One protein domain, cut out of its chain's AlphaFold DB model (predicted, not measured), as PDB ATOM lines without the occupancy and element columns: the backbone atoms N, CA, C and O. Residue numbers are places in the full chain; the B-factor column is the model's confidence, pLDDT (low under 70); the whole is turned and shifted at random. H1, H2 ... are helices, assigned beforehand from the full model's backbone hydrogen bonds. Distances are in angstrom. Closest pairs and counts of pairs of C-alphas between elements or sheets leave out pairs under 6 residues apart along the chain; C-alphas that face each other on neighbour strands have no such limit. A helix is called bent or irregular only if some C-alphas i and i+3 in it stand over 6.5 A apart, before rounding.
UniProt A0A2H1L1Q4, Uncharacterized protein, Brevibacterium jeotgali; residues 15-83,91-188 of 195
ATOM      1  N   GLN A  15      73.658   5.884  56.601       84.50
ATOM      2  CA  GLN A  15      72.811   4.688  56.591       84.50
ATOM      3  C   GLN A  15      73.529   3.496  55.950       84.50
ATOM      4  O   GLN A  15      73.483   2.396  56.490       84.50
ATOM      5  N   ARG A  16      74.258   3.715  54.849       83.75
ATOM      6  CA  ARG A  16      75.042   2.661  54.197       83.75
ATOM      7  C   ARG A  16      76.151   2.115  55.099       83.75
ATOM      8  O   ARG A  16      76.302   0.902  55.173       83.75
ATOM      9  N   ILE A  17      76.883   2.983  55.802       86.38
ATOM     10  CA  ILE A  17      77.907   2.564  56.776       86.38
ATOM     11  C   ILE A  17      77.283   1.700  57.875       86.38
ATOM     12  O   ILE A  17      77.805   0.633  58.177       86.38
ATOM     13  N   ARG A  18      76.129   2.107  58.421       89.69
ATOM     14  CA  ARG A  18      75.410   1.329  59.444       89.69
ATOM     15  C   ARG A  18      74.964  -0.037  58.936       89.69
ATOM     16  O   ARG A  18      75.127  -1.015  59.650       89.69
ATOM     17  N   VAL A  19      74.426  -0.108  57.717       91.38
ATOM     18  CA  VAL A  19      73.995  -1.378  57.109       91.38
ATOM     19  C   VAL A  19      75.190  -2.306  56.886       91.38
ATOM     20  O   VAL A  19      75.109  -3.483  57.219       91.38
ATOM     21  N   LEU A  20      76.307  -1.781  56.376       91.94
ATOM     22  CA  LEU A  20      77.528  -2.564  56.173       91.94
ATOM     23  C   LEU A  20      78.137  -3.036  57.495       91.94
ATOM     24  O   LEU A  20      78.541  -4.189  57.590       91.94
ATOM     25  N   LEU A  21      78.152  -2.184  58.521       92.75
ATOM     26  CA  LEU A  21      78.608  -2.567  59.854       92.75
ATOM     27  C   LEU A  21      77.702  -3.641  60.465       92.75
ATOM     28  O   LEU A  21      78.202  -4.638  60.969       92.75
ATOM     29  N   ALA A  22      76.381  -3.474  60.389       93.88
ATOM     30  CA  ALA A  22      75.434  -4.467  60.891       93.88
ATOM     31  C   ALA A  22      75.604  -5.814  60.174       93.88
ATOM     32  O   ALA A  22      75.649  -6.852  60.827       93.88
ATOM     33  N   ALA A  23      75.773  -5.798  58.848       94.44
ATOM     34  CA  ALA A  23      76.070  -7.000  58.077       94.44
ATOM     35  C   ALA A  23      77.402  -7.637  58.506       94.44
ATOM     36  O   ALA A  23      77.453  -8.849  58.693       94.44
ATOM     37  N   ALA A  24      78.451  -6.832  58.712       94.31
ATOM     38  CA  ALA A  24      79.748  -7.307  59.191       94.31
ATOM     39  C   ALA A  24      79.636  -7.985  60.563       94.31
ATOM     40  O   ALA A  24      80.169  -9.074  60.745       94.31
ATOM     41  N   VAL A  25      78.906  -7.371  61.500       95.94
ATOM     42  CA  VAL A  25      78.680  -7.917  62.844       95.94
ATOM     43  C   VAL A  25      77.899  -9.225  62.768       95.94
ATOM     44  O   VAL A  25      78.341 -10.222  63.327       95.94
ATOM     45  N   VAL A  26      76.766  -9.255  62.061       96.88
ATOM     46  CA  VAL A  26      75.918 -10.458  61.981       96.88
ATOM     47  C   VAL A  26      76.672 -11.613  61.328       96.88
ATOM     48  O   VAL A  26      76.734 -12.700  61.896       96.88
ATOM     49  N   LEU A  27      77.287 -11.385  60.164       96.19
ATOM     50  CA  LEU A  27      78.041 -12.425  59.462       96.19
ATOM     51  C   LEU A  27      79.288 -12.853  60.242       96.19
ATOM     52  O   LEU A  27      79.602 -14.040  60.272       96.19
ATOM     53  N   GLY A  28      79.969 -11.914  60.899       95.00
ATOM     54  CA  GLY A  28      81.119 -12.196  61.752       95.00
ATOM     55  C   GLY A  28      80.754 -13.068  62.949       95.00
ATOM     56  O   GLY A  28      81.411 -14.075  63.194       95.00
ATOM     57  N   VAL A  29      79.673 -12.735  63.660       96.25
ATOM     58  CA  VAL A  29      79.190 -13.525  64.803       96.25
ATOM     59  C   VAL A  29      78.781 -14.924  64.354       96.25
ATOM     60  O   VAL A  29      79.186 -15.900  64.981       96.25
ATOM     61  N   LEU A  30      78.039 -15.044  63.249       96.12
ATOM     62  CA  LEU A  30      77.659 -16.349  62.700       96.12
ATOM     63  C   LEU A  30      78.891 -17.191  62.339       96.12
ATOM     64  O   LEU A  30      78.945 -18.369  62.686       96.12
ATOM     65  N   ASN A  31      79.891 -16.584  61.696       94.31
ATOM     66  CA  ASN A  31      81.130 -17.265  61.329       94.31
ATOM     67  C   ASN A  31      81.954 -17.681  62.558       94.31
ATOM     68  O   ASN A  31      82.427 -18.809  62.623       94.31
ATOM     69  N   SER A  32      82.079 -16.804  63.557       93.94
ATOM     70  CA  SER A  32      82.777 -17.086  64.817       93.94
ATOM     71  C   SER A  32      82.112 -18.227  65.592       93.94
ATOM     72  O   SER A  32      82.782 -19.183  65.986       93.94
ATOM     73  N   VAL A  33      80.782 -18.208  65.725       93.62
ATOM     74  CA  VAL A  33      80.028 -19.293  66.373       93.62
ATOM     75  C   VAL A  33      80.190 -20.607  65.608       93.62
ATOM     76  O   VAL A  33      80.441 -21.646  66.222       93.62
ATOM     77  N   ALA A  34      80.090 -20.587  64.276       92.38
ATOM     78  CA  ALA A  34      80.299 -21.780  63.456       92.38
ATOM     79  C   ALA A  34      81.725 -22.338  63.612       92.38
ATOM     80  O   ALA A  34      81.896 -23.538  63.815       92.38
ATOM     81  N   TYR A  35      82.738 -21.469  63.600       90.25
ATOM     82  CA  TYR A  35      84.139 -21.856  63.743       90.25
ATOM     83  C   TYR A  35      84.440 -22.456  65.121       90.25
ATOM     84  O   TYR A  35      84.957 -23.567  65.217       90.25
ATOM     85  N   HIS A  36      84.069 -21.771  66.206       90.81
ATOM     86  CA  HIS A  36      84.352 -22.265  67.560       90.81
ATOM     87  C   HIS A  36      83.498 -23.477  67.924       90.81
ATOM     88  O   HIS A  36      83.984 -24.386  68.593       90.81
ATOM     89  N   SER A  37      82.252 -23.557  67.445       89.38
ATOM     90  CA  SER A  37      81.456 -24.781  67.611       89.38
ATOM     91  C   SER A  37      82.095 -25.964  66.885       89.38
ATOM     92  O   SER A  37      82.114 -27.062  67.442       89.38
ATOM     93  N   ALA A  38      82.680 -25.754  65.700       88.75
ATOM     94  CA  ALA A  38      83.480 -26.761  65.002       88.75
ATOM     95  C   ALA A  38      84.732 -27.162  65.776       88.75
ATOM     96  O   ALA A  38      84.981 -28.359  65.934       88.75
ATOM     97  N   ALA A  39      85.449 -26.192  66.339       87.00
ATOM     98  CA  ALA A  39      86.627 -26.454  67.154       87.00
ATOM     99  C   ALA A  39      86.313 -27.264  68.424       87.00
ATOM    100  O   ALA A  39      87.082 -28.150  68.797       87.00
ATOM    101  N   ILE A  40      85.171 -26.997  69.063       87.81
ATOM    102  CA  ILE A  40      84.760 -27.645  70.318       87.81
ATOM    103  C   ILE A  40      84.138 -29.024  70.075       87.81
ATOM    104  O   ILE A  40      84.479 -29.988  70.757       87.81
ATOM    105  N   SER A  41      83.189 -29.117  69.141       86.12
ATOM    106  CA  SER A  41      82.380 -30.330  68.948       86.12
ATOM    107  C   SER A  41      82.911 -31.264  67.862       86.12
ATOM    108  O   SER A  41      82.471 -32.407  67.788       86.12
ATOM    109  N   GLY A  42      83.862 -30.813  67.036       81.88
ATOM    110  CA  GLY A  42      84.541 -31.659  66.052       81.88
ATOM    111  C   GLY A  42      83.671 -32.117  64.879       81.88
ATOM    112  O   GLY A  42      84.055 -33.035  64.164       81.88
ATOM    113  N   TRP A  43      82.515 -31.484  64.646       83.69
ATOM    114  CA  TRP A  43      81.646 -31.802  63.504       83.69
ATOM    115  C   TRP A  43      82.285 -31.485  62.139       83.69
ATOM    116  O   TRP A  43      81.838 -32.020  61.126       83.69
ATOM    117  N   ILE A  44      83.351 -30.671  62.109       79.25
ATOM    118  CA  ILE A  44      84.226 -30.498  60.942       79.25
ATOM    119  C   ILE A  44      85.520 -31.301  61.167       79.25
ATOM    120  O   ILE A  44      86.272 -30.992  62.102       79.25
ATOM    121  N   PRO A  45      85.819 -32.297  60.308       70.19
ATOM    122  CA  PRO A  45      87.072 -33.044  60.371       70.19
ATOM    123  C   PRO A  45      88.278 -32.095  60.335       70.19
ATOM    124  O   PRO A  45      88.299 -31.149  59.551       70.19
ATOM    125  N   HIS A  46      89.291 -32.357  61.164       73.44
ATOM    126  CA  HIS A  46      90.539 -31.575  61.254       73.44
ATOM    127  C   HIS A  46      90.439 -30.161  61.860       73.44
ATOM    128  O   HIS A  46      91.439 -29.450  61.852       73.44
ATOM    129  N   MET A  47      89.284 -29.745  62.399       75.94
ATOM    130  CA  MET A  47      89.171 -28.499  63.183       75.94
ATOM    131  C   MET A  47      89.093 -28.723  64.695       75.94
ATOM    132  O   MET A  47      89.207 -27.766  65.454       75.94
ATOM    133  N   GLN A  48      88.881 -29.961  65.149       83.44
ATOM    134  CA  GLN A  48      88.699 -30.248  66.569       83.44
ATOM    135  C   GLN A  48      89.962 -29.918  67.369       83.44
ATOM    136  O   GLN A  48      91.041 -30.438  67.084       83.44
ATOM    137  N   VAL A  49      89.819 -29.107  68.418       83.00
ATOM    138  CA  VAL A  49      90.908 -28.760  69.337       83.00
ATOM    139  C   VAL A  49      90.736 -29.546  70.640       83.00
ATOM    140  O   VAL A  49      89.800 -29.275  71.391       83.00
ATOM    141  N   PRO A  50      91.611 -30.529  70.934       80.56
ATOM    142  CA  PRO A  50      91.467 -31.362  72.130       80.56
ATOM    143  C   PRO A  50      91.799 -30.609  73.429       80.56
ATOM    144  O   PRO A  50      91.264 -30.940  74.486       80.56
ATOM    145  N   ASP A  51      92.657 -29.588  73.362       85.94
ATOM    146  CA  ASP A  51      93.049 -28.778  74.513       85.94
ATOM    147  C   ASP A  51      92.037 -27.650  74.787       85.94
ATOM    148  O   ASP A  51      91.904 -26.692  74.024       85.94
ATOM    149  N   ARG A  52      91.344 -27.742  75.929       83.50
ATOM    150  CA  ARG A  52      90.349 -26.751  76.365       83.50
ATOM    151  C   ARG A  52      90.953 -25.386  76.695       83.50
ATOM    152  O   ARG A  52      90.263 -24.382  76.519       83.50
ATOM    153  N   GLN A  53      92.194 -25.324  77.183       87.19
ATOM    154  CA  GLN A  53      92.848 -24.042  77.470       87.19
ATOM    155  C   GLN A  53      93.138 -23.299  76.168       87.19
ATOM    156  O   GLN A  53      92.820 -22.116  76.046       87.19
ATOM    157  N   LEU A  54      93.641 -24.021  75.167       86.44
ATOM    158  CA  LEU A  54      93.877 -23.490  73.831       86.44
ATOM    159  C   LEU A  54      92.582 -22.994  73.167       86.44
ATOM    160  O   LEU A  54      92.579 -21.911  72.589       86.44
ATOM    161  N   VAL A  55      91.465 -23.721  73.308       86.50
ATOM    162  CA  VAL A  55      90.141 -23.248  72.850       86.50
ATOM    163  C   VAL A  55      89.769 -21.913  73.499       86.50
ATOM    164  O   VAL A  55      89.326 -20.997  72.808       86.50
ATOM    165  N   GLY A  56      89.969 -21.777  74.814       88.12
ATOM    166  CA  GLY A  56      89.701 -20.528  75.531       88.12
ATOM    167  C   GLY A  56      90.546 -19.359  75.018       88.12
ATOM    168  O   GLY A  56      90.023 -18.260  74.829       88.12
ATOM    169  N   VAL A  57      91.829 -19.604  74.735       89.69
ATOM    170  CA  VAL A  57      92.735 -18.600  74.152       89.69
ATOM    171  C   VAL A  57      92.289 -18.206  72.744       89.69
ATOM    172  O   VAL A  57      92.189 -17.013  72.473       89.69
ATOM    173  N   LEU A  58      91.960 -19.172  71.879       89.12
ATOM    174  CA  LEU A  58      91.505 -18.919  70.505       89.12
ATOM    175  C   LEU A  58      90.199 -18.116  70.471       89.12
ATOM    176  O   LEU A  58      90.070 -17.169  69.692       89.12
ATOM    177  N   LEU A  59      89.248 -18.452  71.344       91.50
ATOM    178  CA  LEU A  59      87.987 -17.724  71.478       91.50
ATOM    179  C   LEU A  59      88.215 -16.308  72.015       91.50
ATOM    180  O   LEU A  59      87.673 -15.346  71.470       91.50
ATOM    181  N   GLY A  60      89.057 -16.158  73.042       93.12
ATOM    182  CA  GLY A  60      89.429 -14.853  73.585       93.12
ATOM    183  C   GLY A  60      90.127 -13.965  72.552       93.12
ATOM    184  O   GLY A  60      89.773 -12.793  72.409       93.12
ATOM    185  N   SER A  61      91.072 -14.520  71.788       92.88
ATOM    186  CA  SER A  61      91.763 -13.790  70.725       92.88
ATOM    187  C   SER A  61      90.824 -13.394  69.589       92.88
ATOM    188  O   SER A  61      90.900 -12.257  69.127       92.88
ATOM    189  N   ASP A  62      89.907 -14.279  69.182       94.19
ATOM    190  CA  ASP A  62      88.903 -13.976  68.155       94.19
ATOM    191  C   ASP A  62      87.968 -12.846  68.602       94.19
ATOM    192  O   ASP A  62      87.740 -11.898  67.854       94.19
ATOM    193  N   LEU A  63      87.493 -12.883  69.852       95.19
ATOM    194  CA  LEU A  63      86.639 -11.830  70.394       95.19
ATOM    195  C   LEU A  63      87.360 -10.473  70.413       95.19
ATOM    196  O   LEU A  63      86.822  -9.483  69.920       95.19
ATOM    197  N   ILE A  64      88.575 -10.412  70.967       96.69
ATOM    198  CA  ILE A  64      89.315  -9.151  71.130       96.69
ATOM    199  C   ILE A  64      89.695  -8.568  69.765       96.69
ATOM    200  O   ILE A  64      89.409  -7.401  69.486       96.69
ATOM    201  N   LEU A  65      90.314  -9.377  68.902       96.06
ATOM    202  CA  LEU A  65      90.751  -8.932  67.579       96.06
ATOM    203  C   LEU A  65      89.553  -8.651  66.665       96.06
ATOM    204  O   LEU A  65      89.552  -7.659  65.934       96.06
ATOM    205  N   GLY A  66      88.507  -9.469  66.742       95.38
ATOM    206  CA  GLY A  66      87.281  -9.282  65.980       95.38
ATOM    207  C   GLY A  66      86.537  -8.006  66.351       95.38
ATOM    208  O   GLY A  66      86.161  -7.243  65.461       95.38
ATOM    209  N   LEU A  67      86.383  -7.710  67.646       96.69
ATOM    210  CA  LEU A  67      85.789  -6.449  68.100       96.69
ATOM    211  C   LEU A  67      86.640  -5.243  67.693       96.69
ATOM    212  O   LEU A  67      86.088  -4.255  67.206       96.69
ATOM    213  N   LEU A  68      87.968  -5.331  67.826       96.94
ATOM    214  CA  LEU A  68      88.885  -4.292  67.353       96.94
ATOM    215  C   LEU A  68      88.673  -4.010  65.857       96.94
ATOM    216  O   LEU A  68      88.494  -2.855  65.465       96.94
ATOM    217  N   ALA A  69      88.641  -5.057  65.029       96.00
ATOM    218  CA  ALA A  69      88.421  -4.926  63.596       96.00
ATOM    219  C   ALA A  69      87.045  -4.314  63.287       96.00
ATOM    220  O   ALA A  69      86.957  -3.348  62.530       96.00
ATOM    221  N   LEU A  70      85.970  -4.806  63.912       94.81
ATOM    222  CA  LEU A  70      84.611  -4.293  63.702       94.81
ATOM    223  C   LEU A  70      84.469  -2.816  64.104       94.81
ATOM    224  O   LEU A  70      83.799  -2.060  63.398       94.81
ATOM    225  N   CYS A  71      85.140  -2.375  65.170       95.56
ATOM    226  CA  CYS A  71      85.183  -0.966  65.576       95.56
ATOM    227  C   CYS A  71      85.899  -0.068  64.555       95.56
ATOM    228  O   CYS A  71      85.555   1.108  64.425       95.56
ATOM    229  N   LEU A  72      86.868  -0.611  63.811       94.56
ATOM    230  CA  LEU A  72      87.618   0.115  62.784       94.56
ATOM    231  C   LEU A  72      86.941   0.097  61.405       94.56
ATOM    232  O   LEU A  72      87.239   0.966  60.583       94.56
ATOM    233  N   VAL A  73      85.994  -0.819  61.150       93.69
ATOM    234  CA  VAL A  73      85.253  -0.899  59.874       93.69
ATOM    235  C   VAL A  73      84.659   0.454  59.454       93.69
ATOM    236  O   VAL A  73      84.888   0.837  58.309       93.69
ATOM    237  N   PRO A  74      83.948   1.219  60.311       90.44
ATOM    238  CA  PRO A  74      83.368   2.503  59.913       90.44
ATOM    239  C   PRO A  74      84.410   3.516  59.438       90.44
ATOM    240  O   PRO A  74      84.155   4.222  58.464       90.44
ATOM    241  N   ALA A  75      85.574   3.563  60.093       89.25
ATOM    242  CA  ALA A  75      86.680   4.434  59.703       89.25
ATOM    243  C   ALA A  75      87.319   3.968  58.385       89.25
ATOM    244  O   ALA A  75      87.604   4.788  57.518       89.25
ATOM    245  N   ALA A  76      87.471   2.656  58.196       89.19
ATOM    246  CA  ALA A  76      88.044   2.063  56.989       89.19
ATOM    247  C   ALA A  76      87.173   2.241  55.730       89.19
ATOM    248  O   ALA A  76      87.689   2.329  54.616       89.19
ATOM    249  N   ILE A  77      85.843   2.263  55.885       88.12
ATOM    250  CA  ILE A  77      84.902   2.417  54.761       88.12
ATOM    251  C   ILE A  77      84.406   3.851  54.570       88.12
ATOM    252  O   ILE A  77      83.653   4.111  53.621       88.12
ATOM    253  N   ALA A  78      84.793   4.771  55.457       82.88
ATOM    254  CA  ALA A  78      84.521   6.185  55.282       82.88
ATOM    255  C   ALA A  78      85.151   6.641  53.959       82.88
ATOM    256  O   ALA A  78      86.322   6.386  53.686       82.88
ATOM    257  N   HIS A  79      84.327   7.233  53.104       72.62
ATOM    258  CA  HIS A  79      84.797   7.939  51.922       72.62
ATOM    259  C   HIS A  79      84.756   9.415  52.269       72.62
ATOM    260  O   HIS A  79      83.731   9.877  52.789       72.62
ATOM    261  N   ASP A  80      85.853  10.117  52.012       63.72
ATOM    262  CA  ASP A  80      85.846  11.568  52.104       63.72
ATOM    263  C   ASP A  80      84.901  12.148  51.043       63.72
ATOM    264  O   ASP A  80      84.720  11.575  49.965       63.72
ATOM    265  N   THR A  81      84.272  13.276  51.350       55.88
ATOM    266  CA  THR A  81      83.497  14.029  50.362       55.88
ATOM    267  C   THR A  81      84.388  14.494  49.213       55.88
ATOM    268  O   THR A  81      83.949  14.441  48.069       55.88
ATOM    269  N   GLU A  82      85.655  14.808  49.489       56.56
ATOM    270  CA  GLU A  82      86.636  15.234  48.480       56.56
ATOM    271  C   GLU A  82      87.026  14.099  47.510       56.56
ATOM    272  O   GLU A  82      87.214  14.334  46.320       56.56
ATOM    273  N   GLU A  83      87.002  12.833  47.952       57.56
ATOM    274  CA  GLU A  83      87.176  11.662  47.064       57.56
ATOM    275  C   GLU A  83      86.030  11.499  46.058       57.56
ATOM    276  O   GLU A  83      86.134  10.752  45.080       57.56
ATOM    277  N   GLY A  91      92.486   9.569  49.215       68.50
ATOM    278  CA  GLY A  91      91.796   9.672  50.511       68.50
ATOM    279  C   GLY A  91      92.656   9.701  51.789       68.50
ATOM    280  O   GLY A  91      93.856   9.415  51.759       68.50
ATOM    281  N   PRO A  92      92.051   9.941  52.964       81.88
ATOM    282  CA  PRO A  92      92.809  10.168  54.185       81.88
ATOM    283  C   PRO A  92      93.638   8.932  54.591       81.88
ATOM    284  O   PRO A  92      93.114   7.809  54.620       81.88
ATOM    285  N   PRO A  93      94.917   9.107  54.986       83.25
ATOM    286  CA  PRO A  93      95.801   7.995  55.347       83.25
ATOM    287  C   PRO A  93      95.309   7.232  56.584       83.25
ATOM    288  O   PRO A  93      95.560   6.036  56.714       83.25
ATOM    289  N   SER A  94      94.559   7.886  57.472       87.00
ATOM    290  CA  SER A  94      93.938   7.248  58.638       87.00
ATOM    291  C   SER A  94      92.920   6.170  58.249       87.00
ATOM    292  O   SER A  94      92.879   5.119  58.889       87.00
ATOM    293  N   ALA A  95      92.145   6.381  57.180       88.38
ATOM    294  CA  ALA A  95      91.202   5.386  56.669       88.38
ATOM    295  C   ALA A  95      91.933   4.199  56.030       88.38
ATOM    296  O   ALA A  95      91.525   3.051  56.218       88.38
ATOM    297  N   LEU A  96      93.049   4.457  55.338       88.44
ATOM    298  CA  LEU A  96      93.910   3.402  54.804       88.44
ATOM    299  C   LEU A  96      94.497   2.552  55.934       88.44
ATOM    300  O   LEU A  96      94.368   1.333  55.896       88.44
ATOM    301  N   VAL A  97      95.069   3.169  56.971       93.50
ATOM    302  CA  VAL A  97      95.629   2.443  58.124       93.50
ATOM    303  C   VAL A  97      94.552   1.631  58.843       93.50
ATOM    304  O   VAL A  97      94.757   0.441  59.084       93.50
ATOM    305  N   ALA A  98      93.385   2.221  59.124       93.69
ATOM    306  CA  ALA A  98      92.263   1.497  59.720       93.69
ATOM    307  C   ALA A  98      91.849   0.298  58.853       93.69
ATOM    308  O   ALA A  98      91.650  -0.802  59.364       93.69
ATOM    309  N   GLY A  99      91.780   0.488  57.534       93.50
ATOM    310  CA  GLY A  99      91.462  -0.578  56.597       93.50
ATOM    311  C   GLY A  99      92.497  -1.694  56.575       93.50
ATOM    312  O   GLY A  99      92.122  -2.864  56.615       93.50
ATOM    313  N   LEU A 100      93.787  -1.359  56.585       95.81
ATOM    314  CA  LEU A 100      94.858  -2.350  56.644       95.81
ATOM    315  C   LEU A 100      94.807  -3.162  57.936       95.81
ATOM    316  O   LEU A 100      94.969  -4.372  57.863       95.81
ATOM    317  N   VAL A 101      94.510  -2.545  59.083       96.31
ATOM    318  CA  VAL A 101      94.336  -3.272  60.354       96.31
ATOM    319  C   VAL A 101      93.157  -4.247  60.279       96.31
ATOM    320  O   VAL A 101      93.277  -5.398  60.688       96.31
ATOM    321  N   VAL A 102      92.016  -3.833  59.720       96.81
ATOM    322  CA  VAL A 102      90.868  -4.741  59.555       96.81
ATOM    323  C   VAL A 102      91.225  -5.909  58.630       96.81
ATOM    324  O   VAL A 102      90.897  -7.058  58.927       96.81
ATOM    325  N   ILE A 103      91.926  -5.630  57.528       96.44
ATOM    326  CA  ILE A 103      92.347  -6.650  56.564       96.44
ATOM    327  C   ILE A 103      93.421  -7.571  57.151       96.44
ATOM    328  O   ILE A 103      93.405  -8.755  56.857       96.44
ATOM    329  N   THR A 104      94.343  -7.108  57.994       95.56
ATOM    330  CA  THR A 104      95.324  -8.017  58.613       95.56
ATOM    331  C   THR A 104      94.688  -8.939  59.650       95.56
ATOM    332  O   THR A 104      95.192 -10.038  59.876       95.56
ATOM    333  N   VAL A 105      93.561  -8.546  60.241       95.25
ATOM    334  CA  VAL A 105      92.860  -9.339  61.261       95.25
ATOM    335  C   VAL A 105      91.862 -10.343  60.663       95.25
ATOM    336  O   VAL A 105      91.548 -11.341  61.305       95.25
ATOM    337  N   TRP A 106      91.382 -10.149  59.430       95.06
ATOM    338  CA  TRP A 106      90.226 -10.896  58.906       95.06
ATOM    339  C   TRP A 106      90.391 -12.421  58.763       95.06
ATOM    340  O   TRP A 106      89.392 -13.128  58.860       95.06
ATOM    341  N   GLN A 107      91.611 -12.941  58.557       92.06
ATOM    342  CA  GLN A 107      91.890 -14.392  58.548       92.06
ATOM    343  C   GLN A 107      92.319 -14.916  59.921       92.06
ATOM    344  O   GLN A 107      92.399 -16.126  60.126       92.06
ATOM    345  N   VAL A 108      92.652 -14.014  60.842       92.38
ATOM    346  CA  VAL A 108      93.123 -14.349  62.189       92.38
ATOM    347  C   VAL A 108      91.938 -14.518  63.134       92.38
ATOM    348  O   VAL A 108      91.907 -15.450  63.930       92.38
ATOM    349  N   ALA A 109      90.950 -13.632  63.021       94.25
ATOM    350  CA  ALA A 109      89.737 -13.645  63.821       94.25
ATOM    351  C   ALA A 109      88.532 -13.980  62.927       94.25
ATOM    352  O   ALA A 109      88.127 -13.130  62.121       94.25
ATOM    353  N   PRO A 110      87.931 -15.180  63.050       92.69
ATOM    354  CA  PRO A 110      86.667 -15.524  62.398       92.69
ATOM    355  C   PRO A 110      85.589 -14.432  62.490       92.69
ATOM    356  O   PRO A 110      84.864 -14.206  61.515       92.69
ATOM    357  N   LEU A 111      85.514 -13.714  63.614       94.69
ATOM    358  CA  LEU A 111      84.588 -12.602  63.838       94.69
ATOM    359  C   LEU A 111      84.836 -11.408  62.893       94.69
ATOM    360  O   LEU A 111      83.895 -10.712  62.509       94.69
ATOM    361  N   ALA A 112      86.080 -11.173  62.474       95.31
ATOM    362  CA  ALA A 112      86.457 -10.073  61.583       95.31
ATOM    363  C   ALA A 112      86.295 -10.394  60.089       95.31
ATOM    364  O   ALA A 112      86.364  -9.476  59.267       95.31
ATOM    365  N   MET A 113      86.078 -11.660  59.716       94.31
ATOM    366  CA  MET A 113      86.132 -12.119  58.321       94.31
ATOM    367  C   MET A 113      85.210 -11.314  57.391       94.31
ATOM    368  O   MET A 113      85.637 -10.811  56.350       94.31
ATOM    369  N   ALA A 114      83.952 -11.111  57.789       94.44
ATOM    370  CA  ALA A 114      83.003 -10.326  57.002       94.44
ATOM    371  C   ALA A 114      83.407  -8.842  56.899       94.44
ATOM    372  O   ALA A 114      83.277  -8.232  55.834       94.44
ATOM    373  N   GLY A 115      83.945  -8.272  57.983       93.75
ATOM    374  CA  GLY A 115      84.475  -6.909  58.006       93.75
ATOM    375  C   GLY A 115      85.640  -6.726  57.033       93.75
ATOM    376  O   GLY A 115      85.624  -5.787  56.236       93.75
ATOM    377  N   GLY A 116      86.592  -7.662  57.021       94.81
ATOM    378  CA  GLY A 116      87.705  -7.679  56.068       94.81
ATOM    379  C   GLY A 116      87.241  -7.684  54.616       94.81
ATOM    380  O   GLY A 116      87.683  -6.846  53.830       94.81
ATOM    381  N   ALA A 117      86.280  -8.544  54.271       95.50
ATOM    382  CA  ALA A 117      85.747  -8.612  52.911       95.50
ATOM    383  C   ALA A 117      85.103  -7.285  52.472       95.50
ATOM    384  O   ALA A 117      85.370  -6.780  51.377       95.50
ATOM    385  N   ILE A 118      84.287  -6.689  53.347       94.56
ATOM    386  CA  ILE A 118      83.636  -5.397  53.095       94.56
ATOM    387  C   ILE A 118      84.678  -4.293  52.894       94.56
ATOM    388  O   ILE A 118      84.543  -3.488  51.968       94.56
ATOM    389  N   VAL A 119      85.721  -4.260  53.727       95.25
ATOM    390  CA  VAL A 119      86.798  -3.269  53.631       95.25
ATOM    391  C   VAL A 119      87.595  -3.442  52.337       95.25
ATOM    392  O   VAL A 119      87.805  -2.445  51.648       95.25
ATOM    393  N   ILE A 120      87.953  -4.668  51.933       95.06
ATOM    394  CA  ILE A 120      88.652  -4.927  50.657       95.06
ATOM    395  C   ILE A 120      87.830  -4.406  49.475       95.06
ATOM    396  O   ILE A 120      88.359  -3.680  48.627       95.06
ATOM    397  N   ILE A 121      86.531  -4.724  49.425       92.56
ATOM    398  CA  ILE A 121      85.631  -4.248  48.362       92.56
ATOM    399  C   ILE A 121      85.542  -2.715  48.384       92.56
ATOM    400  O   ILE A 121      85.587  -2.070  47.334       92.56
ATOM    401  N   SER A 122      85.410  -2.124  49.574       90.50
ATOM    402  CA  SER A 122      85.290  -0.677  49.764       90.50
ATOM    403  C   SER A 122      86.540   0.059  49.284       90.50
ATOM    404  O   SER A 122      86.443   0.955  48.446       90.50
ATOM    405  N   ILE A 123      87.715  -0.371  49.740       90.81
ATOM    406  CA  ILE A 123      89.012   0.181  49.346       90.81
ATOM    407  C   ILE A 123      89.229   0.027  47.839       90.81
ATOM    408  O   ILE A 123      89.593   0.983  47.158       90.81
ATOM    409  N   SER A 124      88.925  -1.145  47.285       89.62
ATOM    410  CA  SER A 124      89.128  -1.416  45.859       89.62
ATOM    411  C   SER A 124      88.181  -0.631  44.952       89.62
ATOM    412  O   SER A 124      88.502  -0.379  43.790       89.62
ATOM    413  N   SER A 125      87.046  -0.165  45.482       86.69
ATOM    414  CA  SER A 125      86.135   0.722  44.749       86.69
ATOM    415  C   SER A 125      86.678   2.128  44.505       86.69
ATOM    416  O   SER A 125      86.155   2.831  43.643       86.69
ATOM    417  N   ARG A 126      87.788   2.493  45.158       83.62
ATOM    418  CA  ARG A 126      88.555   3.715  44.871       83.62
ATOM    419  C   ARG A 126      89.371   3.610  43.578       83.62
ATOM    420  O   ARG A 126      89.879   4.619  43.109       83.62
ATOM    421  N   VAL A 127      89.503   2.409  42.993       83.75
ATOM    422  CA  VAL A 127      90.231   2.143  41.733       83.75
ATOM    423  C   VAL A 127      91.608   2.830  41.724       83.75
ATOM    424  O   VAL A 127      91.974   3.514  40.773       83.75
ATOM    425  N   SER A 128      92.349   2.689  42.824       83.88
ATOM    426  CA  SER A 128      93.669   3.290  43.009       83.88
ATOM    427  C   SER A 128      94.670   2.237  43.466       83.88
ATOM    428  O   SER A 128      94.425   1.521  44.439       83.88
ATOM    429  N   ALA A 129      95.805   2.156  42.770       84.25
ATOM    430  CA  ALA A 129      96.858   1.187  43.064       84.25
ATOM    431  C   ALA A 129      97.487   1.406  44.450       84.25
ATOM    432  O   ALA A 129      97.815   0.434  45.127       84.25
ATOM    433  N   SER A 130      97.586   2.662  44.911       87.12
ATOM    434  CA  SER A 130      98.125   2.993  46.241       87.12
ATOM    435  C   SER A 130      97.253   2.484  47.392       87.12
ATOM    436  O   SER A 130      97.715   2.417  48.526       87.12
ATOM    437  N   TRP A 131      96.020   2.072  47.097       87.44
ATOM    438  CA  TRP A 131      95.062   1.526  48.053       87.44
ATOM    439  C   TRP A 131      94.884   0.012  47.896       87.44
ATOM    440  O   TRP A 131      94.860  -0.720  48.886       87.44
ATOM    441  N   THR A 132      94.784  -0.481  46.659       90.25
ATOM    442  CA  THR A 132      94.546  -1.907  46.392       90.25
ATOM    443  C   THR A 132      95.774  -2.773  46.635       90.25
ATOM    444  O   THR A 132      95.628  -3.873  47.165       90.25
ATOM    445  N   VAL A 133      96.981  -2.303  46.296       92.62
ATOM    446  CA  VAL A 133      98.209  -3.094  46.480       92.62
ATOM    447  C   VAL A 133      98.480  -3.362  47.967       92.62
ATOM    448  O   VAL A 133      98.611  -4.533  48.327       92.62
ATOM    449  N   PRO A 134      98.466  -2.355  48.869       93.94
ATOM    450  CA  PRO A 134      98.605  -2.610  50.301       93.94
ATOM    451  C   PRO A 134      97.510  -3.521  50.866       93.94
ATOM    452  O   PRO A 134      97.806  -4.362  51.709       93.94
ATOM    453  N   ALA A 135      96.269  -3.411  50.379       93.88
ATOM    454  CA  ALA A 135      95.172  -4.285  50.798       93.88
ATOM    455  C   ALA A 135      95.413  -5.757  50.414       93.88
ATOM    456  O   ALA A 135      95.172  -6.651  51.226       93.88
ATOM    457  N   ILE A 136      95.934  -6.023  49.211       95.19
ATOM    458  CA  ILE A 136      96.308  -7.380  48.788       95.19
ATOM    459  C   ILE A 136      97.437  -7.916  49.675       95.19
ATOM    460  O   ILE A 136      97.321  -9.017  50.212       95.19
ATOM    461  N   CYS A 137      98.493  -7.124  49.885       95.62
ATOM    462  CA  CYS A 137      99.613  -7.508  50.745       95.62
ATOM    463  C   CYS A 137      99.160  -7.795  52.185       95.62
ATOM    464  O   CYS A 137      99.542  -8.815  52.752       95.62
ATOM    465  N   ALA A 138      98.308  -6.940  52.758       96.31
ATOM    466  CA  ALA A 138      97.749  -7.123  54.096       96.31
ATOM    467  C   ALA A 138      96.904  -8.396  54.206       96.31
ATOM    468  O   ALA A 138      96.975  -9.096  55.214       96.31
ATOM    469  N   SER A 139      96.142  -8.728  53.163       95.75
ATOM    470  CA  SER A 139      95.324  -9.940  53.138       95.75
ATOM    471  C   SER A 139      96.178 -11.212  53.104       95.75
ATOM    472  O   SER A 139      95.935 -12.147  53.868       95.75
ATOM    473  N   ILE A 140      97.225 -11.228  52.270       94.88
ATOM    474  CA  ILE A 140      98.179 -12.345  52.206       94.88
ATOM    475  C   ILE A 140      98.923 -12.478  53.541       94.88
ATOM    476  O   ILE A 140      99.054 -13.583  54.069       94.88
ATOM    477  N   LEU A 141      99.354 -11.357  54.126       95.06
ATOM    478  CA  LEU A 141      99.991 -11.337  55.440       95.06
ATOM    479  C   LEU A 141      99.054 -11.874  56.534       95.06
ATOM    480  O   LEU A 141      99.498 -12.644  57.379       95.06
ATOM    481  N   SER A 142      97.762 -11.538  56.489       94.88
ATOM    482  CA  SER A 142      96.749 -12.083  57.405       94.88
ATOM    483  C   SER A 142      96.694 -13.612  57.353       94.88
ATOM    484  O   SER A 142      96.696 -14.269  58.393       94.88
ATOM    485  N   ALA A 143      96.709 -14.189  56.147       93.25
ATOM    486  CA  ALA A 143      96.711 -15.641  55.964       93.25
ATOM    487  C   ALA A 143      97.976 -16.297  56.534       93.25
ATOM    488  O   ALA A 143      97.892 -17.345  57.172       93.25
ATOM    489  N   LEU A 144      99.139 -15.669  56.328       92.31
ATOM    490  CA  LEU A 144     100.408 -16.139  56.886       92.31
ATOM    491  C   LEU A 144     100.394 -16.103  58.417       92.31
ATOM    492  O   LEU A 144     100.766 -17.089  59.046       92.31
ATOM    493  N   ILE A 145      99.923 -15.006  59.016       92.38
ATOM    494  CA  ILE A 145      99.808 -14.875  60.477       92.38
ATOM    495  C   ILE A 145      98.858 -15.936  61.035       92.38
ATOM    496  O   ILE A 145      99.189 -16.588  62.020       92.38
ATOM    497  N   SER A 146      97.704 -16.141  60.395       90.12
ATOM    498  CA  SER A 146      96.729 -17.151  60.818       90.12
ATOM    499  C   SER A 146      97.355 -18.551  60.876       90.12
ATOM    500  O   SER A 146      97.273 -19.222  61.904       90.12
ATOM    501  N   GLN A 147      98.088 -18.952  59.832       90.12
ATOM    502  CA  GLN A 147      98.745 -20.263  59.800       90.12
ATOM    503  C   GLN A 147      99.912 -20.380  60.785       90.12
ATOM    504  O   GLN A 147     100.045 -21.397  61.458       90.12
ATOM    505  N   LEU A 148     100.757 -19.351  60.884       87.25
ATOM    506  CA  LEU A 148     101.974 -19.405  61.700       87.25
ATOM    507  C   LEU A 148     101.706 -19.248  63.201       87.25
ATOM    508  O   LEU A 148     102.464 -19.785  64.003       87.25
ATOM    509  N   ALA A 149     100.667 -18.500  63.585       85.06
ATOM    510  CA  ALA A 149     100.422 -18.137  64.981       85.06
ATOM    511  C   ALA A 149      99.121 -18.709  65.566       85.06
ATOM    512  O   ALA A 149      99.035 -18.858  66.783       85.06
ATOM    513  N   PHE A 150      98.120 -19.044  64.741       82.38
ATOM    514  CA  PHE A 150      96.778 -19.426  65.212       82.38
ATOM    515  C   PHE A 150      96.324 -20.826  64.767       82.38
ATOM    516  O   PHE A 150      95.234 -21.258  65.138       82.38
ATOM    517  N   GLN A 151      97.160 -21.577  64.038       80.75
ATOM    518  CA  GLN A 151      96.885 -22.964  63.637       80.75
ATOM    519  C   GLN A 151      97.925 -23.950  64.198       80.75
ATOM    520  O   GLN A 151      98.707 -24.529  63.447       80.75
ATOM    521  N   PRO A 152      97.906 -24.227  65.515       67.06
ATOM    522  CA  PRO A 152      98.907 -25.080  66.169       67.06
ATOM    523  C   PRO A 152      98.867 -26.552  65.725       67.06
ATOM    524  O   PRO A 152      99.756 -27.328  66.060       67.06
ATOM    525  N   GLN A 153      97.829 -26.957  64.993       68.00
ATOM    526  CA  GLN A 153      97.608 -28.338  64.563       68.00
ATOM    527  C   GLN A 153      98.250 -28.673  63.212       68.00
ATOM    528  O   GLN A 153      98.337 -29.849  62.863       68.00
ATOM    529  N   GLN A 154      98.676 -27.671  62.437       69.56
ATOM    530  CA  GLN A 154      99.274 -27.883  61.121       69.56
ATOM    531  C   GLN A 154     100.800 -27.729  61.210       69.56
ATOM    532  O   GLN A 154     101.278 -26.637  61.504       69.56
ATOM    533  N   PRO A 155     101.595 -28.786  60.945       66.50
ATOM    534  CA  PRO A 155     103.053 -28.753  61.108       66.50
ATOM    535  C   PRO A 155     103.799 -27.997  59.985       66.50
ATOM    536  O   PRO A 155     104.965 -28.277  59.717       66.50
ATOM    537  N   GLY A 156     103.160 -27.038  59.309       75.69
ATOM    538  CA  GLY A 156     103.781 -26.258  58.238       75.69
ATOM    539  C   GLY A 156     102.817 -25.306  57.531       75.69
ATOM    540  O   GLY A 156     101.627 -25.265  57.830       75.69
ATOM    541  N   LEU A 157     103.344 -24.549  56.565       84.12
ATOM    542  CA  LEU A 157     102.551 -23.639  55.738       84.12
ATOM    543  C   LEU A 157     101.790 -24.402  54.646       84.12
ATOM    544  O   LEU A 157     102.382 -25.035  53.769       84.12
ATOM    545  N   SER A 158     100.467 -24.268  54.652       88.44
ATOM    546  CA  SER A 158      99.591 -24.697  53.568       88.44
ATOM    547  C   SER A 158      99.571 -23.650  52.454       88.44
ATOM    548  O   SER A 158      98.820 -22.666  52.485       88.44
ATOM    549  N   TRP A 159     100.360 -23.900  51.406       88.69
ATOM    550  CA  TRP A 159     100.336 -23.105  50.173       88.69
ATOM    551  C   TRP A 159      98.961 -23.098  49.500       88.69
ATOM    552  O   TRP A 159      98.592 -22.100  48.886       88.69
ATOM    553  N   GLY A 160      98.170 -24.165  49.667       90.44
ATOM    554  CA  GLY A 160      96.790 -24.218  49.183       90.44
ATOM    555  C   GLY A 160      95.901 -23.173  49.863       90.44
ATOM    556  O   GLY A 160      95.190 -22.433  49.186       90.44
ATOM    557  N   THR A 161      96.005 -23.034  51.186       87.88
ATOM    558  CA  THR A 161      95.256 -22.025  51.953       87.88
ATOM    559  C   THR A 161      95.691 -20.600  51.589       87.88
ATOM    560  O   THR A 161      94.844 -19.718  51.414       87.88
ATOM    561  N   ILE A 162      96.998 -20.366  51.406       90.88
ATOM    562  CA  ILE A 162      97.529 -19.063  50.956       90.88
ATOM    563  C   ILE A 162      97.020 -18.739  49.543       90.88
ATOM    564  O   ILE A 162      96.531 -17.634  49.294       90.88
ATOM    565  N   GLY A 163      97.083 -19.711  48.628       92.50
ATOM    566  CA  GLY A 163      96.607 -19.578  47.252       92.50
ATOM    567  C   GLY A 163      95.114 -19.263  47.190       92.50
ATOM    568  O   GLY A 163      94.717 -18.297  46.541       92.50
ATOM    569  N   MET A 164      94.293 -19.995  47.946       92.94
ATOM    570  CA  MET A 164      92.853 -19.732  48.053       92.94
ATOM    571  C   MET A 164      92.561 -18.344  48.620       92.94
ATOM    572  O   MET A 164      91.731 -17.623  48.070       92.94
ATOM    573  N   THR A 165      93.279 -17.926  49.665       92.44
ATOM    574  CA  THR A 165      93.116 -16.576  50.227       92.44
ATOM    575  C   THR A 165      93.472 -15.504  49.203       92.44
ATOM    576  O   THR A 165      92.760 -14.507  49.072       92.44
ATOM    577  N   THR A 166      94.531 -15.726  48.427       93.38
ATOM    578  CA  THR A 166      94.942 -14.825  47.346       93.38
ATOM    579  C   THR A 166      93.854 -14.724  46.281       93.38
ATOM    580  O   THR A 166      93.450 -13.618  45.930       93.38
ATOM    581  N   ILE A 167      93.307 -15.856  45.828       96.62
ATOM    582  CA  ILE A 167      92.221 -15.895  44.839       96.62
ATOM    583  C   ILE A 167      90.986 -15.148  45.355       96.62
ATOM    584  O   ILE A 167      90.460 -14.284  44.655       96.62
ATOM    585  N   ILE A 168      90.552 -15.422  46.589       95.69
ATOM    586  CA  ILE A 168      89.403 -14.740  47.206       95.69
ATOM    587  C   ILE A 168      89.660 -13.233  47.286       95.69
ATOM    588  O   ILE A 168      88.797 -12.436  46.926       95.69
ATOM    589  N   THR A 169      90.860 -12.831  47.700       96.06
ATOM    590  CA  THR A 169      91.242 -11.416  47.780       96.06
ATOM    591  C   THR A 169      91.156 -10.747  46.413       96.06
ATOM    592  O   THR A 169      90.550  -9.684  46.290       96.06
ATOM    593  N   LEU A 170      91.696 -11.377  45.366       96.62
ATOM    594  CA  LEU A 170      91.640 -10.851  44.002       96.62
ATOM    595  C   LEU A 170      90.200 -10.743  43.485       96.62
ATOM    596  O   LEU A 170      89.862  -9.748  42.846       96.62
ATOM    597  N   LEU A 171      89.333 -11.707  43.807       97.38
ATOM    598  CA  LEU A 171      87.907 -11.640  43.473       97.38
ATOM    599  C   LEU A 171      87.215 -10.461  44.172       97.38
ATOM    600  O   LEU A 171      86.483  -9.710  43.528       97.38
ATOM    601  N   LEU A 172      87.479 -10.241  45.461       96.31
ATOM    602  CA  LEU A 172      86.928  -9.104  46.209       96.31
ATOM    603  C   LEU A 172      87.427  -7.760  45.655       96.31
ATOM    604  O   LEU A 172      86.644  -6.814  45.518       96.31
ATOM    605  N   VAL A 173      88.707  -7.685  45.280       95.62
ATOM    606  CA  VAL A 173      89.288  -6.515  44.606       95.62
ATOM    607  C   VAL A 173      88.623  -6.291  43.245       95.62
ATOM    608  O   VAL A 173      88.250  -5.160  42.924       95.62
ATOM    609  N   ALA A 174      88.401  -7.344  42.455       93.62
ATOM    610  CA  ALA A 174      87.704  -7.256  41.173       93.62
ATOM    611  C   ALA A 174      86.268  -6.729  41.344       93.62
ATOM    612  O   ALA A 174      85.869  -5.787  40.660       93.62
ATOM    613  N   LEU A 175      85.514  -7.246  42.317       94.19
ATOM    614  CA  LEU A 175      84.167  -6.755  42.637       94.19
ATOM    615  C   LEU A 175      84.177  -5.276  43.048       94.19
ATOM    616  O   LEU A 175      83.355  -4.488  42.573       94.19
ATOM    617  N   GLY A 176      85.128  -4.880  43.898       90.00
ATOM    618  CA  GLY A 176      85.299  -3.485  44.298       90.00
ATOM    619  C   GLY A 176      85.632  -2.580  43.114       90.00
ATOM    620  O   GLY A 176      84.971  -1.561  42.921       90.00
ATOM    621  N   THR A 177      86.588  -2.970  42.272       89.75
ATOM    622  CA  THR A 177      87.013  -2.175  41.108       89.75
ATOM    623  C   THR A 177      85.922  -2.047  40.046       89.75
ATOM    624  O   THR A 177      85.709  -0.942  39.547       89.75
ATOM    625  N   VAL A 178      85.181  -3.119  39.732       90.19
ATOM    626  CA  VAL A 178      84.018  -3.072  38.821       90.19
ATOM    627  C   VAL A 178      82.980  -2.086  39.343       90.19
ATOM    628  O   VAL A 178      82.514  -1.214  38.608       90.19
ATOM    629  N   ARG A 179      82.671  -2.166  40.639       87.19
ATOM    630  CA  ARG A 179      81.745  -1.244  41.293       87.19
ATOM    631  C   ARG A 179      82.239   0.205  41.244       87.19
ATOM    632  O   ARG A 179      81.445   1.097  40.961       87.19
ATOM    633  N   GLY A 180      83.528   0.436  41.486       84.06
ATOM    634  CA  GLY A 180      84.151   1.756  41.384       84.06
ATOM    635  C   GLY A 180      84.047   2.346  39.977       84.06
ATOM    636  O   GLY A 180      83.583   3.472  39.809       84.06
ATOM    637  N   LYS A 181      84.384   1.554  38.950       85.12
ATOM    638  CA  LYS A 181      84.277   1.960  37.538       85.12
ATOM    639  C   LYS A 181      82.839   2.278  37.132       85.12
ATOM    640  O   LYS A 181      82.608   3.315  36.519       85.12
ATOM    641  N   HIS A 182      81.881   1.438  37.522       82.88
ATOM    642  CA  HIS A 182      80.463   1.660  37.232       82.88
ATOM    643  C   HIS A 182      79.934   2.956  37.870       82.88
ATOM    644  O   HIS A 182      79.172   3.700  37.258       82.88
ATOM    645  N   LEU A 183      80.355   3.274  39.099       78.19
ATOM    646  CA  LEU A 183      79.966   4.531  39.745       78.19
ATOM    647  C   LEU A 183      80.549   5.761  39.034       78.19
ATOM    648  O   LEU A 183      79.877   6.789  38.976       78.19
ATOM    649  N   ARG A 184      81.759   5.660  38.468       76.44
ATOM    650  CA  ARG A 184      82.365   6.740  37.670       76.44
ATOM    651  C   ARG A 184      81.700   6.904  36.305       76.44
ATOM    652  O   ARG A 184      81.444   8.034  35.903       76.44
ATOM    653  N   SER A 185      81.344   5.811  35.625       77.88
ATOM    654  CA  SER A 185      80.652   5.887  34.328       77.88
ATOM    655  C   SER A 185      79.261   6.517  34.428       77.88
ATOM    656  O   SER A 185      78.793   7.122  33.473       77.88
ATOM    657  N   LEU A 186      78.598   6.408  35.584       74.75
ATOM    658  CA  LEU A 186      77.328   7.098  35.830       74.75
ATOM    659  C   LEU A 186      77.485   8.617  36.022       74.75
ATOM    660  O   LEU A 186      76.505   9.336  35.850       74.75
ATOM    661  N   ARG A 187      78.679   9.115  36.380       66.44
ATOM    662  CA  ARG A 187      78.942  10.564  36.505       66.44
ATOM    663  C   ARG A 187      79.229  11.229  35.166       66.44
ATOM    664  O   ARG A 187      78.813  12.361  34.962       66.44
ATOM    665  N   TRP A 188      79.909  10.522  34.269       61.25
ATOM    666  CA  TRP A 188      80.187  10.979  32.910       61.25
ATOM    667  C   TRP A 188      79.477  10.073  31.907       61.25
ATOM    668  O   TRP A 188      80.089   9.120  31.415       61.25
TER     669      TRP A 188
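AT A GLANCE: This is residues 15 to 83 and 91 to 188 of the 195 residues of an uncharacterized protein of Brevibacterium jeotgali (UniProt A0A2H1L1Q4). This is a bundle of helices built round a short one: H4 stands in the middle, and H1, H2, H3, H5 and H6 wrap round it as a horseshoe in that order, each touching the next, with the ring open between H1 and H6. The long helices lie roughly along one axis, up and down, each running against the one before it in the chain. The printed part has 167 residues with six named helices, H1 to H6 in chain order, and no named strand: all helix. It is compact, with a radius of gyration of the C-alphas of 16.6 A, yet elongated, spanning 58 by 32 by 25 A.

HOW THE PARTS SIT: Start at H1, residues 15 to 41, which forms a hairpin with H2, residues 52 to 77, at a shallow tilt of 12 degrees; look at the closest C-alphas, Ile 17 and Pro 74, 6.3 A apart. H2 has a kink of 32 degrees near residue 71 and is only just irregular, with C-alphas 71 and 74 at 6.9 A. Its residues 65 to 77 alone touch H3, residues 93 to 105, closest at C-alphas Ala 76 and Gly 99, 4.3 A. Next comes the hub, H4, residues 110 to 124, irregular with C-alphas 111 and 114 at 7.4 A. It touches H1 at C-alphas Gly 28 and Leu 111, their closest, 4.1 A apart, with a tilt of 37 degrees, only just steep. H5, residues 129 to 150, touches H3 at a shallow tilt of 31 degrees, closest at C-alphas Thr 104 and Ser 142, 4.5 A. H6, residues 159 to 185, touches H4 with residues 169 to 180 alone, at a steep tilt of 42 degrees; C-alphas Ile 121 and Gly 176 are closest, 4.1 A. H1 and H6 are apart. Packing is only just mostly aligned: 6 of 9 touching pairs are at a shallow tilt. Every O i to N i+4 pair is within hydrogen-bond range in H1, H3 and H6; H2 has 20 of 22, H4 9 of 11 and H5 17 of 18.

IN THESE COORDINATES: Find C-alpha 15 at (72.811, 4.688, 56.591); from there H1 runs 38.3 A. H2 measures 36.7 A, H3 18.5 A, H4 21.9 A and H5 30.3 A. H6 runs 38.5 A to C-alpha 185 at (80.652, 5.887, 34.328).

THE WHOLE: The C-alphas farthest apart, Asp 51 and Trp 188, are 59.0 A apart. Residues 84 to 90 are cut out, and C-alphas 83 and 91 are 6.1 A apart across the cut. Of the links printed whole, none is long. Look for pLDDT under 70 at residues 80 to 83, 91, 152 to 155 and 187 to 188.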